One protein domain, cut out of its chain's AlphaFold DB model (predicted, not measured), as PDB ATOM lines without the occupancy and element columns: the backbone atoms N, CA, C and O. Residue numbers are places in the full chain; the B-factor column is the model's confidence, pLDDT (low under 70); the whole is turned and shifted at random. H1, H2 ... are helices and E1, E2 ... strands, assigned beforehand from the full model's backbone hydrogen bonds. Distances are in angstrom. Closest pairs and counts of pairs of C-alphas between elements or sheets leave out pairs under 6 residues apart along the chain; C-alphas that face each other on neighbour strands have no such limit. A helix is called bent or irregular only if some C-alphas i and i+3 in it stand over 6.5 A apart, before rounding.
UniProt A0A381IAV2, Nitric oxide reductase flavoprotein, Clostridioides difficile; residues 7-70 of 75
ATOM      1  N   LYS A   7     159.428 -45.623 125.979       98.12
ATOM      2  CA  LYS A   7     158.392 -46.318 126.760       98.12
ATOM      3  C   LYS A   7     157.440 -47.052 125.809       98.12
ATOM      4  O   LYS A   7     156.777 -46.415 124.998       98.12
ATOM      5  N   ILE A   8     157.356 -48.376 125.937       98.00
ATOM      6  CA  ILE A   8     156.436 -49.228 125.160       98.00
ATOM      7  C   ILE A   8     155.132 -49.424 125.932       98.00
ATOM      8  O   ILE A   8     154.039 -49.320 125.384       98.00
ATOM      9  N   LYS A   9     155.259 -49.720 127.227       97.88
ATOM     10  CA  LYS A   9     154.157 -49.921 128.172       97.88
ATOM     11  C   LYS A   9     154.611 -49.464 129.556       97.88
ATOM     12  O   LYS A   9     155.772 -49.117 129.760       97.88
ATOM     13  N   GLU A  10     153.694 -49.441 130.514       97.75
ATOM     14  CA  GLU A  10     154.044 -49.295 131.923       97.75
ATOM     15  C   GLU A  10     155.198 -50.231 132.301       97.75
ATOM     16  O   GLU A  10     155.135 -51.436 132.050       97.75
ATOM     17  N   ASN A  11     156.264 -49.640 132.843       97.56
ATOM     18  CA  ASN A  11     157.508 -50.293 133.251       97.56
ATOM     19  C   ASN A  11     158.319 -51.029 132.168       97.56
ATOM     20  O   ASN A  11     159.387 -51.545 132.497       97.56
ATOM     21  N   LEU A  12     157.875 -51.056 130.906       98.56
ATOM     22  CA  LEU A  12     158.569 -51.710 129.795       98.56
ATOM     23  C   LEU A  12     159.081 -50.680 128.786       98.56
ATOM     24  O   LEU A  12     158.303 -49.933 128.183       98.56
ATOM     25  N   TYR A  13     160.389 -50.697 128.556       98.62
ATOM     26  CA  TYR A  13     161.093 -49.727 127.727       98.62
ATOM     27  C   TYR A  13     161.929 -50.428 126.663       98.62
ATOM     28  O   TYR A  13     162.578 -51.432 126.945       98.62
ATOM     29  N   TRP A  14     161.951 -49.882 125.452       98.44
ATOM     30  CA  TRP A  14     162.925 -50.238 124.431       98.44
ATOM     31  C   TRP A  14     164.211 -49.445 124.659       98.44
ATOM     32  O   TRP A  14     164.195 -48.215 124.783       98.44
ATOM     33  N   VAL A  15     165.322 -50.168 124.678       98.06
ATOM     34  CA  VAL A  15     166.684 -49.633 124.804       98.06
ATOM     35  C   VAL A  15     167.578 -50.097 123.653       98.06
ATOM     36  O   VAL A  15     168.782 -49.916 123.713       98.06
ATOM     37  N   GLY A  16     167.000 -50.689 122.606       97.38
ATOM     38  CA  GLY A  16     167.730 -51.210 121.455       97.38
ATOM     39  C   GLY A  16     168.386 -50.146 120.569       97.38
ATOM     40  O   GLY A  16     168.455 -48.960 120.891       97.38
ATOM     41  N   SER A  17     168.868 -50.585 119.408       96.94
ATOM     42  CA  SER A  17     169.543 -49.731 118.428       96.94
ATOM     43  C   SER A  17     169.007 -49.927 117.016       96.94
ATOM     44  O   SER A  17     168.586 -51.020 116.637       96.94
ATOM     45  N   LEU A  18     169.031 -48.848 116.237       95.62
ATOM     46  CA  LEU A  18     168.711 -48.865 114.813       95.62
ATOM     47  C   LEU A  18     170.007 -49.000 114.015       95.62
ATOM     48  O   LEU A  18     170.991 -48.331 114.320       95.62
ATOM     49  N   ASP A  19     169.988 -49.817 112.970       96.56
ATOM     50  CA  ASP A  19     171.090 -49.966 112.022       96.56
ATOM     51  C   ASP A  19     170.571 -49.766 110.592       96.56
ATOM     52  O   ASP A  19     170.463 -50.732 109.829       96.56
ATOM     53  N   PRO A  20     170.190 -48.524 110.227       96.38
ATOM     54  CA  PRO A  20     169.625 -48.222 108.912       96.38
ATOM     55  C   PRO A  20     170.634 -48.435 107.777       96.38
ATOM     56  O   PRO A  20     170.235 -48.527 106.618       96.38
ATOM     57  N   ASP A  21     171.928 -48.536 108.095       95.75
ATOM     58  CA  ASP A  21     173.024 -48.653 107.129       95.75
ATOM     59  C   ASP A  21     173.440 -50.097 106.851       95.75
ATOM     60  O   ASP A  21     174.197 -50.353 105.912       95.75
ATOM     61  N   LEU A  22     172.926 -51.072 107.607       96.12
ATOM     62  CA  LEU A  22     173.162 -52.472 107.285       96.12
ATOM     63  C   LEU A  22     172.546 -52.790 105.914       96.12
ATOM     64  O   LEU A  22     171.366 -52.535 105.668       96.12
ATOM     65  N   ARG A  23     173.349 -53.334 104.996       95.81
ATOM     66  CA  ARG A  23     172.882 -53.765 103.664       95.81
ATOM     67  C   ARG A  23     172.872 -55.273 103.500       95.81
ATOM     68  O   ARG A  23     172.031 -55.783 102.772       95.81
ATOM     69  N   VAL A  24     173.777 -55.973 104.174       94.75
ATOM     70  CA  VAL A  24     173.865 -57.433 104.149       94.75
ATOM     71  C   VAL A  24     173.939 -57.925 105.588       94.75
ATOM     72  O   VAL A  24     174.847 -57.545 106.329       94.75
ATOM     73  N   PHE A  25     172.967 -58.737 105.990       92.06
ATOM     74  CA  PHE A  25     172.941 -59.412 107.281       92.06
ATOM     75  C   PHE A  25     173.511 -60.830 107.151       92.06
ATOM     76  O   PHE A  25     173.214 -61.549 106.189       92.06
ATOM     77  N   ASP A  26     174.336 -61.200 108.132       89.00
ATOM     78  CA  ASP A  26     175.249 -62.348 108.169       89.00
ATOM     79  C   ASP A  26     176.159 -62.464 106.944       89.00
ATOM     80  O   ASP A  26     177.339 -62.151 107.050       89.00
ATOM     81  N   ILE A  27     175.635 -62.887 105.793       88.81
ATOM     82  CA  ILE A  27     176.371 -63.015 104.517       88.81
ATOM     83  C   ILE A  27     175.416 -62.908 103.318       88.81
ATOM     84  O   ILE A  27     175.797 -62.430 102.253       88.81
ATOM     85  N   ILE A  28     174.171 -63.364 103.476       93.56
ATOM     86  CA  ILE A  28     173.279 -63.651 102.342       93.56
ATOM     87  C   ILE A  28     172.042 -62.759 102.278       93.56
ATOM     88  O   ILE A  28     171.432 -62.632 101.217       93.56
ATOM     89  N   MET A  29     171.632 -62.161 103.397       94.44
ATOM     90  CA  MET A  29     170.333 -61.503 103.471       94.44
ATOM     91  C   MET A  29     170.475 -60.013 103.189       94.44
ATOM     92  O   MET A  29     171.058 -59.279 103.983       94.44
ATOM     93  N   TYR A  30     169.915 -59.559 102.068       96.31
ATOM     94  CA  TYR A  30     169.883 -58.140 101.730       96.31
ATOM     95  C   TYR A  30     168.827 -57.388 102.555       96.31
ATOM     96  O   TYR A  30     167.669 -57.800 102.619       96.31
ATOM     97  N   THR A  31     169.217 -56.261 103.154       96.25
ATOM     98  CA  THR A  31     168.362 -55.407 103.994       96.25
ATOM     99  C   THR A  31     168.244 -54.002 103.383       96.25
ATOM    100  O   THR A  31     169.052 -53.125 103.701       96.25
ATOM    101  N   PRO A  32     167.245 -53.739 102.514       95.38
ATOM    102  CA  PRO A  32     167.126 -52.456 101.805       95.38
ATOM    103  C   PRO A  32     166.905 -51.251 102.729       95.38
ATOM    104  O   PRO A  32     167.206 -50.126 102.346       95.38
ATOM    105  N   TYR A  33     166.403 -51.490 103.945       96.62
ATOM    106  CA  TYR A  33     166.075 -50.456 104.932       96.62
ATOM    107  C   TYR A  33     166.855 -50.618 106.245       96.62
ATOM    108  O   TYR A  33     166.479 -50.042 107.264       96.62
ATOM    109  N   GLY A  34     167.926 -51.417 106.234       96.69
ATOM    110  CA  GLY A  34     168.659 -51.755 107.448       96.69
ATOM    111  C   GLY A  34     167.907 -52.719 108.362       96.69
ATOM    112  O   GLY A  34     167.056 -53.492 107.918       96.69
ATOM    113  N   THR A  35     168.268 -52.705 109.641       96.50
ATOM    114  CA  THR A  35     167.678 -53.570 110.669       96.50
ATOM    115  C   THR A  35     167.640 -52.879 112.032       96.50
ATOM    116  O   THR A  35     168.071 -51.733 112.180       96.50
ATOM    117  N   THR A  36     167.134 -53.574 113.045       96.94
ATOM    118  CA  THR A  36     167.198 -53.143 114.441       96.94
ATOM    119  C   THR A  36     167.767 -54.251 115.322       96.94
ATOM    120  O   THR A  36     167.569 -55.439 115.072       96.94
ATOM    121  N   TYR A  37     168.463 -53.852 116.383       97.38
ATOM    122  CA  TYR A  37     168.847 -54.724 117.488       97.38
ATOM    123  C   TYR A  37     167.932 -54.403 118.660       97.38
ATOM    124  O   TYR A  37     168.046 -53.336 119.265       97.38
ATOM    125  N   ASN A  38     166.962 -55.272 118.923       97.88
ATOM    126  CA  ASN A  38     165.906 -54.982 119.883       97.88
ATOM    127  C   ASN A  38     166.283 -55.486 121.271       97.88
ATOM    128  O   ASN A  38     166.318 -56.687 121.510       97.88
ATOM    129  N   SER A  39     166.486 -54.542 122.182       98.25
ATOM    130  CA  SER A  39     166.748 -54.803 123.592       98.25
ATOM    131  C   SER A  39     165.756 -54.029 124.444       98.25
ATOM    132  O   SER A  39     165.280 -52.958 124.044       98.25
ATOM    133  N   TYR A  40     165.437 -54.561 125.619       98.44
ATOM    134  CA  TYR A  40     164.370 -54.024 126.461       98.44
ATOM    135  C   TYR A  40     164.765 -53.978 127.928       98.44
ATOM    136  O   TYR A  40     165.584 -54.766 128.385       98.44
ATOM    137  N   VAL A  41     164.117 -53.096 128.681       98.44
ATOM    138  CA  VAL A  41     164.174 -53.064 130.141       98.44
ATOM    139  C   VAL A  41     162.763 -53.200 130.692       98.44
ATOM    140  O   VAL A  41     161.890 -52.401 130.348       98.44
ATOM    141  N   LEU A  42     162.554 -54.173 131.579       98.25
ATOM    142  CA  LEU A  42     161.351 -54.284 132.405       98.25
ATOM    143  C   LEU A  42     161.703 -53.965 133.856       98.25
ATOM    144  O   LEU A  42     162.478 -54.683 134.491       98.25
ATOM    145  N   LYS A  43     161.106 -52.900 134.393       97.19
ATOM    146  CA  LYS A  43     161.231 -52.524 135.804       97.19
ATOM    147  C   LYS A  43     160.187 -53.283 136.626       97.19
ATOM    148  O   LYS A  43     159.008 -52.938 136.620       97.19
ATOM    149  N   GLY A  44     160.608 -54.352 137.292       96.00
ATOM    150  CA  GLY A  44     159.786 -55.034 138.288       96.00
ATOM    151  C   GLY A  44     159.752 -54.266 139.610       96.00
ATOM    152  O   GLY A  44     160.464 -53.281 139.799       96.00
ATOM    153  N   THR A  45     158.933 -54.739 140.545       95.44
ATOM    154  CA  THR A  45     158.820 -54.158 141.893       95.44
ATOM    155  C   THR A  45     160.062 -54.408 142.749       95.44
ATOM    156  O   THR A  45     160.424 -53.563 143.560       95.44
ATOM    157  N   GLU A  46     160.728 -55.550 142.556       95.44
ATOM    158  CA  GLU A  46     161.917 -55.949 143.327       95.44
ATOM    159  C   GLU A  46     163.199 -55.955 142.492       95.44
ATOM    160  O   GLU A  46     164.287 -55.667 142.991       95.44
ATOM    161  N   LYS A  47     163.084 -56.319 141.212       94.25
ATOM    162  CA  LYS A  47     164.217 -56.502 140.302       94.25
ATOM    163  C   LYS A  47     163.943 -55.851 138.962       94.25
ATOM    164  O   LYS A  47     162.800 -55.725 138.534       94.25
ATOM    165  N   THR A  48     165.019 -55.483 138.283       96.19
ATOM    166  CA  THR A  48     164.979 -55.010 136.900       96.19
ATOM    167  C   THR A  48     165.531 -56.091 135.986       96.19
ATOM    168  O   THR A  48     166.524 -56.732 136.324       96.19
ATOM    169  N   VAL A  49     164.880 -56.301 134.845       96.88
ATOM    170  CA  VAL A  49     165.291 -57.275 133.830       96.88
ATOM    171  C   VAL A  49     165.748 -56.528 132.587       96.88
ATOM    172  O   VAL A  49     165.023 -55.665 132.088       96.88
ATOM    173  N   LEU A  50     166.932 -56.880 132.093       97.25
ATOM    174  CA  LEU A  50     167.466 -56.453 130.805       97.25
ATOM    175  C   LEU A  50     167.336 -57.615 129.818       97.25
ATOM    176  O   LEU A  50     167.805 -58.716 130.099       97.25
ATOM    177  N   PHE A  51     166.664 -57.377 128.696       97.88
ATOM    178  CA  PHE A  51     166.440 -58.366 127.644       97.88
ATOM    179  C   PHE A  51     167.349 -58.071 126.464       97.88
ATOM    180  O   PHE A  51     167.327 -56.944 125.957       97.88
ATOM    181  N   GLU A  52     168.026 -59.115 125.985       97.94
ATOM    182  CA  GLU A  52     168.882 -59.078 124.799       97.94
ATOM    183  C   GLU A  52     169.991 -58.012 124.869       97.94
ATOM    184  O   GLU A  52     170.152 -57.274 125.843       97.94
ATOM    185  N   THR A  53     170.783 -57.940 123.805       96.62
ATOM    186  CA  THR A  53     171.852 -56.952 123.631       96.62
ATOM    187  C   THR A  53     171.832 -56.381 122.214       96.62
ATOM    188  O   THR A  53     171.008 -56.762 121.377       96.62
ATOM    189  N   VAL A  54     172.747 -55.456 121.939       97.44
ATOM    190  CA  VAL A  54     172.989 -54.892 120.611       97.44
ATOM    191  C   VAL A  54     174.316 -55.385 120.037       97.44
ATOM    192  O   VAL A  54     175.156 -55.943 120.740       97.44
ATOM    193  N   LYS A  55     174.528 -55.163 118.738       96.19
ATOM    194  CA  LYS A  55     175.837 -55.390 118.115       96.19
ATOM    195  C   LYS A  55     176.863 -54.381 118.638       96.19
ATOM    196  O   LYS A  55     176.520 -53.222 118.835       96.19
ATOM    197  N   ASP A  56     178.116 -54.813 118.769       96.81
ATOM    198  CA  ASP A  56     179.244 -54.056 119.344       96.81
ATOM    199  C   ASP A  56     179.327 -52.583 118.901       96.81
ATOM    200  O   ASP A  56     179.343 -51.681 119.730       96.81
ATOM    201  N   LYS A  57     179.227 -52.313 117.593       95.75
ATOM    202  CA  LYS A  57     179.270 -50.941 117.050       95.75
ATOM    203  C   LYS A  57     178.169 -49.992 117.567       95.75
ATOM    204  O   LYS A  57     178.243 -48.794 117.326       95.75
ATOM    205  N   HIS A  58     177.128 -50.523 118.208       96.19
ATOM    206  CA  HIS A  58     176.015 -49.770 118.795       96.19
ATOM    207  C   HIS A  58     176.068 -49.716 120.327       96.19
ATOM    208  O   HIS A  58     175.126 -49.224 120.951       96.19
ATOM    209  N   PHE A  59     177.135 -50.225 120.945       96.06
ATOM    210  CA  PHE A  59     177.235 -50.361 122.395       96.06
ATOM    211  C   PHE A  59     177.106 -49.021 123.127       96.06
ATOM    212  O   PHE A  59     176.343 -48.925 124.083       96.06
ATOM    213  N   ASP A  60     177.746 -47.961 122.638       95.25
ATOM    214  CA  ASP A  60     177.677 -46.642 123.284       95.25
ATOM    215  C   ASP A  60     176.245 -46.084 123.314       95.25
ATOM    216  O   ASP A  60     175.771 -45.617 124.350       95.25
ATOM    217  N   ASN A  61     175.508 -46.225 122.206       94.69
ATOM    218  CA  ASN A  61     174.101 -45.825 122.114       94.69
ATOM    219  C   ASN A  61     173.213 -46.642 123.066       94.69
ATOM    220  O   ASN A  61     172.253 -46.125 123.641       94.69
ATOM    221  N   TYR A  62     173.516 -47.932 123.216       96.38
ATOM    222  CA  TYR A  62     172.821 -48.827 124.135       96.38
ATOM    223  C   TYR A  62     173.052 -48.423 125.594       96.38
ATOM    224  O   TYR A  62     172.089 -48.294 126.353       96.38
ATOM    225  N   ILE A  63     174.298 -48.126 125.967       95.81
ATOM    226  CA  ILE A  63     174.650 -47.616 127.296       95.81
ATOM    227  C   ILE A  63     173.975 -46.271 127.568       95.81
ATOM    228  O   ILE A  63     173.437 -46.070 128.655       95.81
ATOM    229  N   GLU A  64     173.929 -45.368 126.589       95.62
ATOM    230  CA  GLU A  64     173.247 -44.081 126.742       95.62
ATOM    231  C   GLU A  64     171.755 -44.256 127.079       95.62
ATOM    232  O   GLU A  64     171.250 -43.638 128.018       95.62
ATOM    233  N   ARG A  65     171.062 -45.176 126.394       96.19
ATOM    234  CA  ARG A  65     169.646 -45.493 126.656       96.19
ATOM    235  C   ARG A  65     169.419 -46.162 128.011       96.19
ATOM    236  O   ARG A  65     168.384 -45.940 128.637       96.19
ATOM    237  N   LEU A  66     170.354 -46.994 128.462       96.69
ATOM    238  CA  LEU A  66     170.302 -47.605 129.793       96.69
ATOM    239  C   LEU A  66     170.521 -46.559 130.894       96.69
ATOM    240  O   LEU A  66     169.816 -46.571 131.906       96.69
ATOM    241  N   ASN A  67     171.431 -45.611 130.671       95.19
ATOM    242  CA  ASN A  67     171.683 -44.500 131.586       95.19
ATOM    243  C   ASN A  67     170.480 -43.549 131.684       95.19
ATOM    244  O   ASN A  67     170.140 -43.132 132.788       95.19
ATOM    245  N   ASP A  68     169.775 -43.278 130.579       96.12
ATOM    246  CA  ASP A  68     168.504 -42.524 130.570       96.12
ATOM    247  C   ASP A  68     167.449 -43.145 131.513       96.12
ATOM    248  O   ASP A  68     166.646 -42.442 132.127       96.12
ATOM    249  N   LEU A  69     167.495 -44.467 131.710       96.00
ATOM    250  CA  LEU A  69     166.621 -45.195 132.633       96.00
ATOM    251  C   LEU A  69     167.181 -45.349 134.057       96.00
ATOM    252  O   LEU A  69     166.486 -45.945 134.892       96.00
ATOM    253  N   ASN A  70     168.365 -44.801 134.346       94.75
ATOM    254  CA  ASN A  70     169.117 -44.955 135.597       94.75
ATOM    255  C   ASN A  70     169.375 -46.428 135.966       94.75
ATOM    256  O   ASN A  70     169.173 -46.838 137.111       94.75
TER     257      ASN A  70
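Overview. This is residues 7 to 70 of the 75 residues of the protein "Nitric oxide reductase flavoprotein" of Clostridioides difficile (UniProt A0A381IAV2). The model is a long, narrow ribbon of antiparallel strands: the four-stranded sheet E1 E2 E5 E6 is prolonged by the hairpin E3 and E4, and a loop of residues 20 to 34 makes the far end. The one named helix, H1, runs along one side of the ribbon, near E3, and only grazes the four-stranded sheet. You will read 64 residues with six named strands followed by one helix, E1 E2 E3 E4 E5 E6 H1; the class is mixed, helices and strands. The whole is loose, a rod of 43 by 21 by 16 A, with a radius of gyration of the C-alphas of 13.6 A.

Arrangement. Begin at residues 7 to 9, strand E1, which forms a hairpin with E2, residues 12 to 14; N 8 and O 12 are 2.9 A apart. E2 runs on into E3, residues 17 to 19, at 29 degrees. E3 and E4, residues 35 to 37, form the next hairpin, antiparallel at 154 degrees, with N 19 and O 35 2.8 A apart. E4 runs on into E5, residues 40 to 43, at 35 degrees. Look back from E5 to E2: they are antiparallel neighbours, and N 13 and O 41 are 2.9 A apart. E5 forms a hairpin with E6, residues 48 to 51, with N 51 and O 40 2.8 A apart. E1 and E6 are edge strands, and from one to the other the strands' lines turn by 79 degrees. In H1, residues 56 to 68, 7 of 9 O i to N i+4 pairs are within hydrogen-bond range. The closest C-alphas of H1 and E3 are those of His 58 and Ser 17, 6.5 A apart. H1 only grazes the four-stranded sheet, with residues 65 to 66, and is apart from E4.

Along the chain. Find C-alpha 7 at (158.392, -46.318, 126.760), where E1 begins; E1 is 5.7 A long, E2 7.1 A, E3 6.6 A and E4 7.0 A. E5 and E6 are 10.0 A each. H1 starts at C-alpha 56, (179.244, -54.056, 119.344), and ends 19.3 A away at C-alpha 68, (168.504, -42.524, 130.570). It is irregular, with C-alphas 57 and 60 7.7 A apart.

Size, cuts and confidence. The C-alphas farthest apart are those of Ile 28 and Glu 46, 43.2 A. The link from E3 to E4 is long, with 15 residues; in it residues 24 to 25 pair antiparallel with 29 to 30. The other links are tight. The printed part has no cut; its mean pLDDT is 96.3, and no printed residue is under 70.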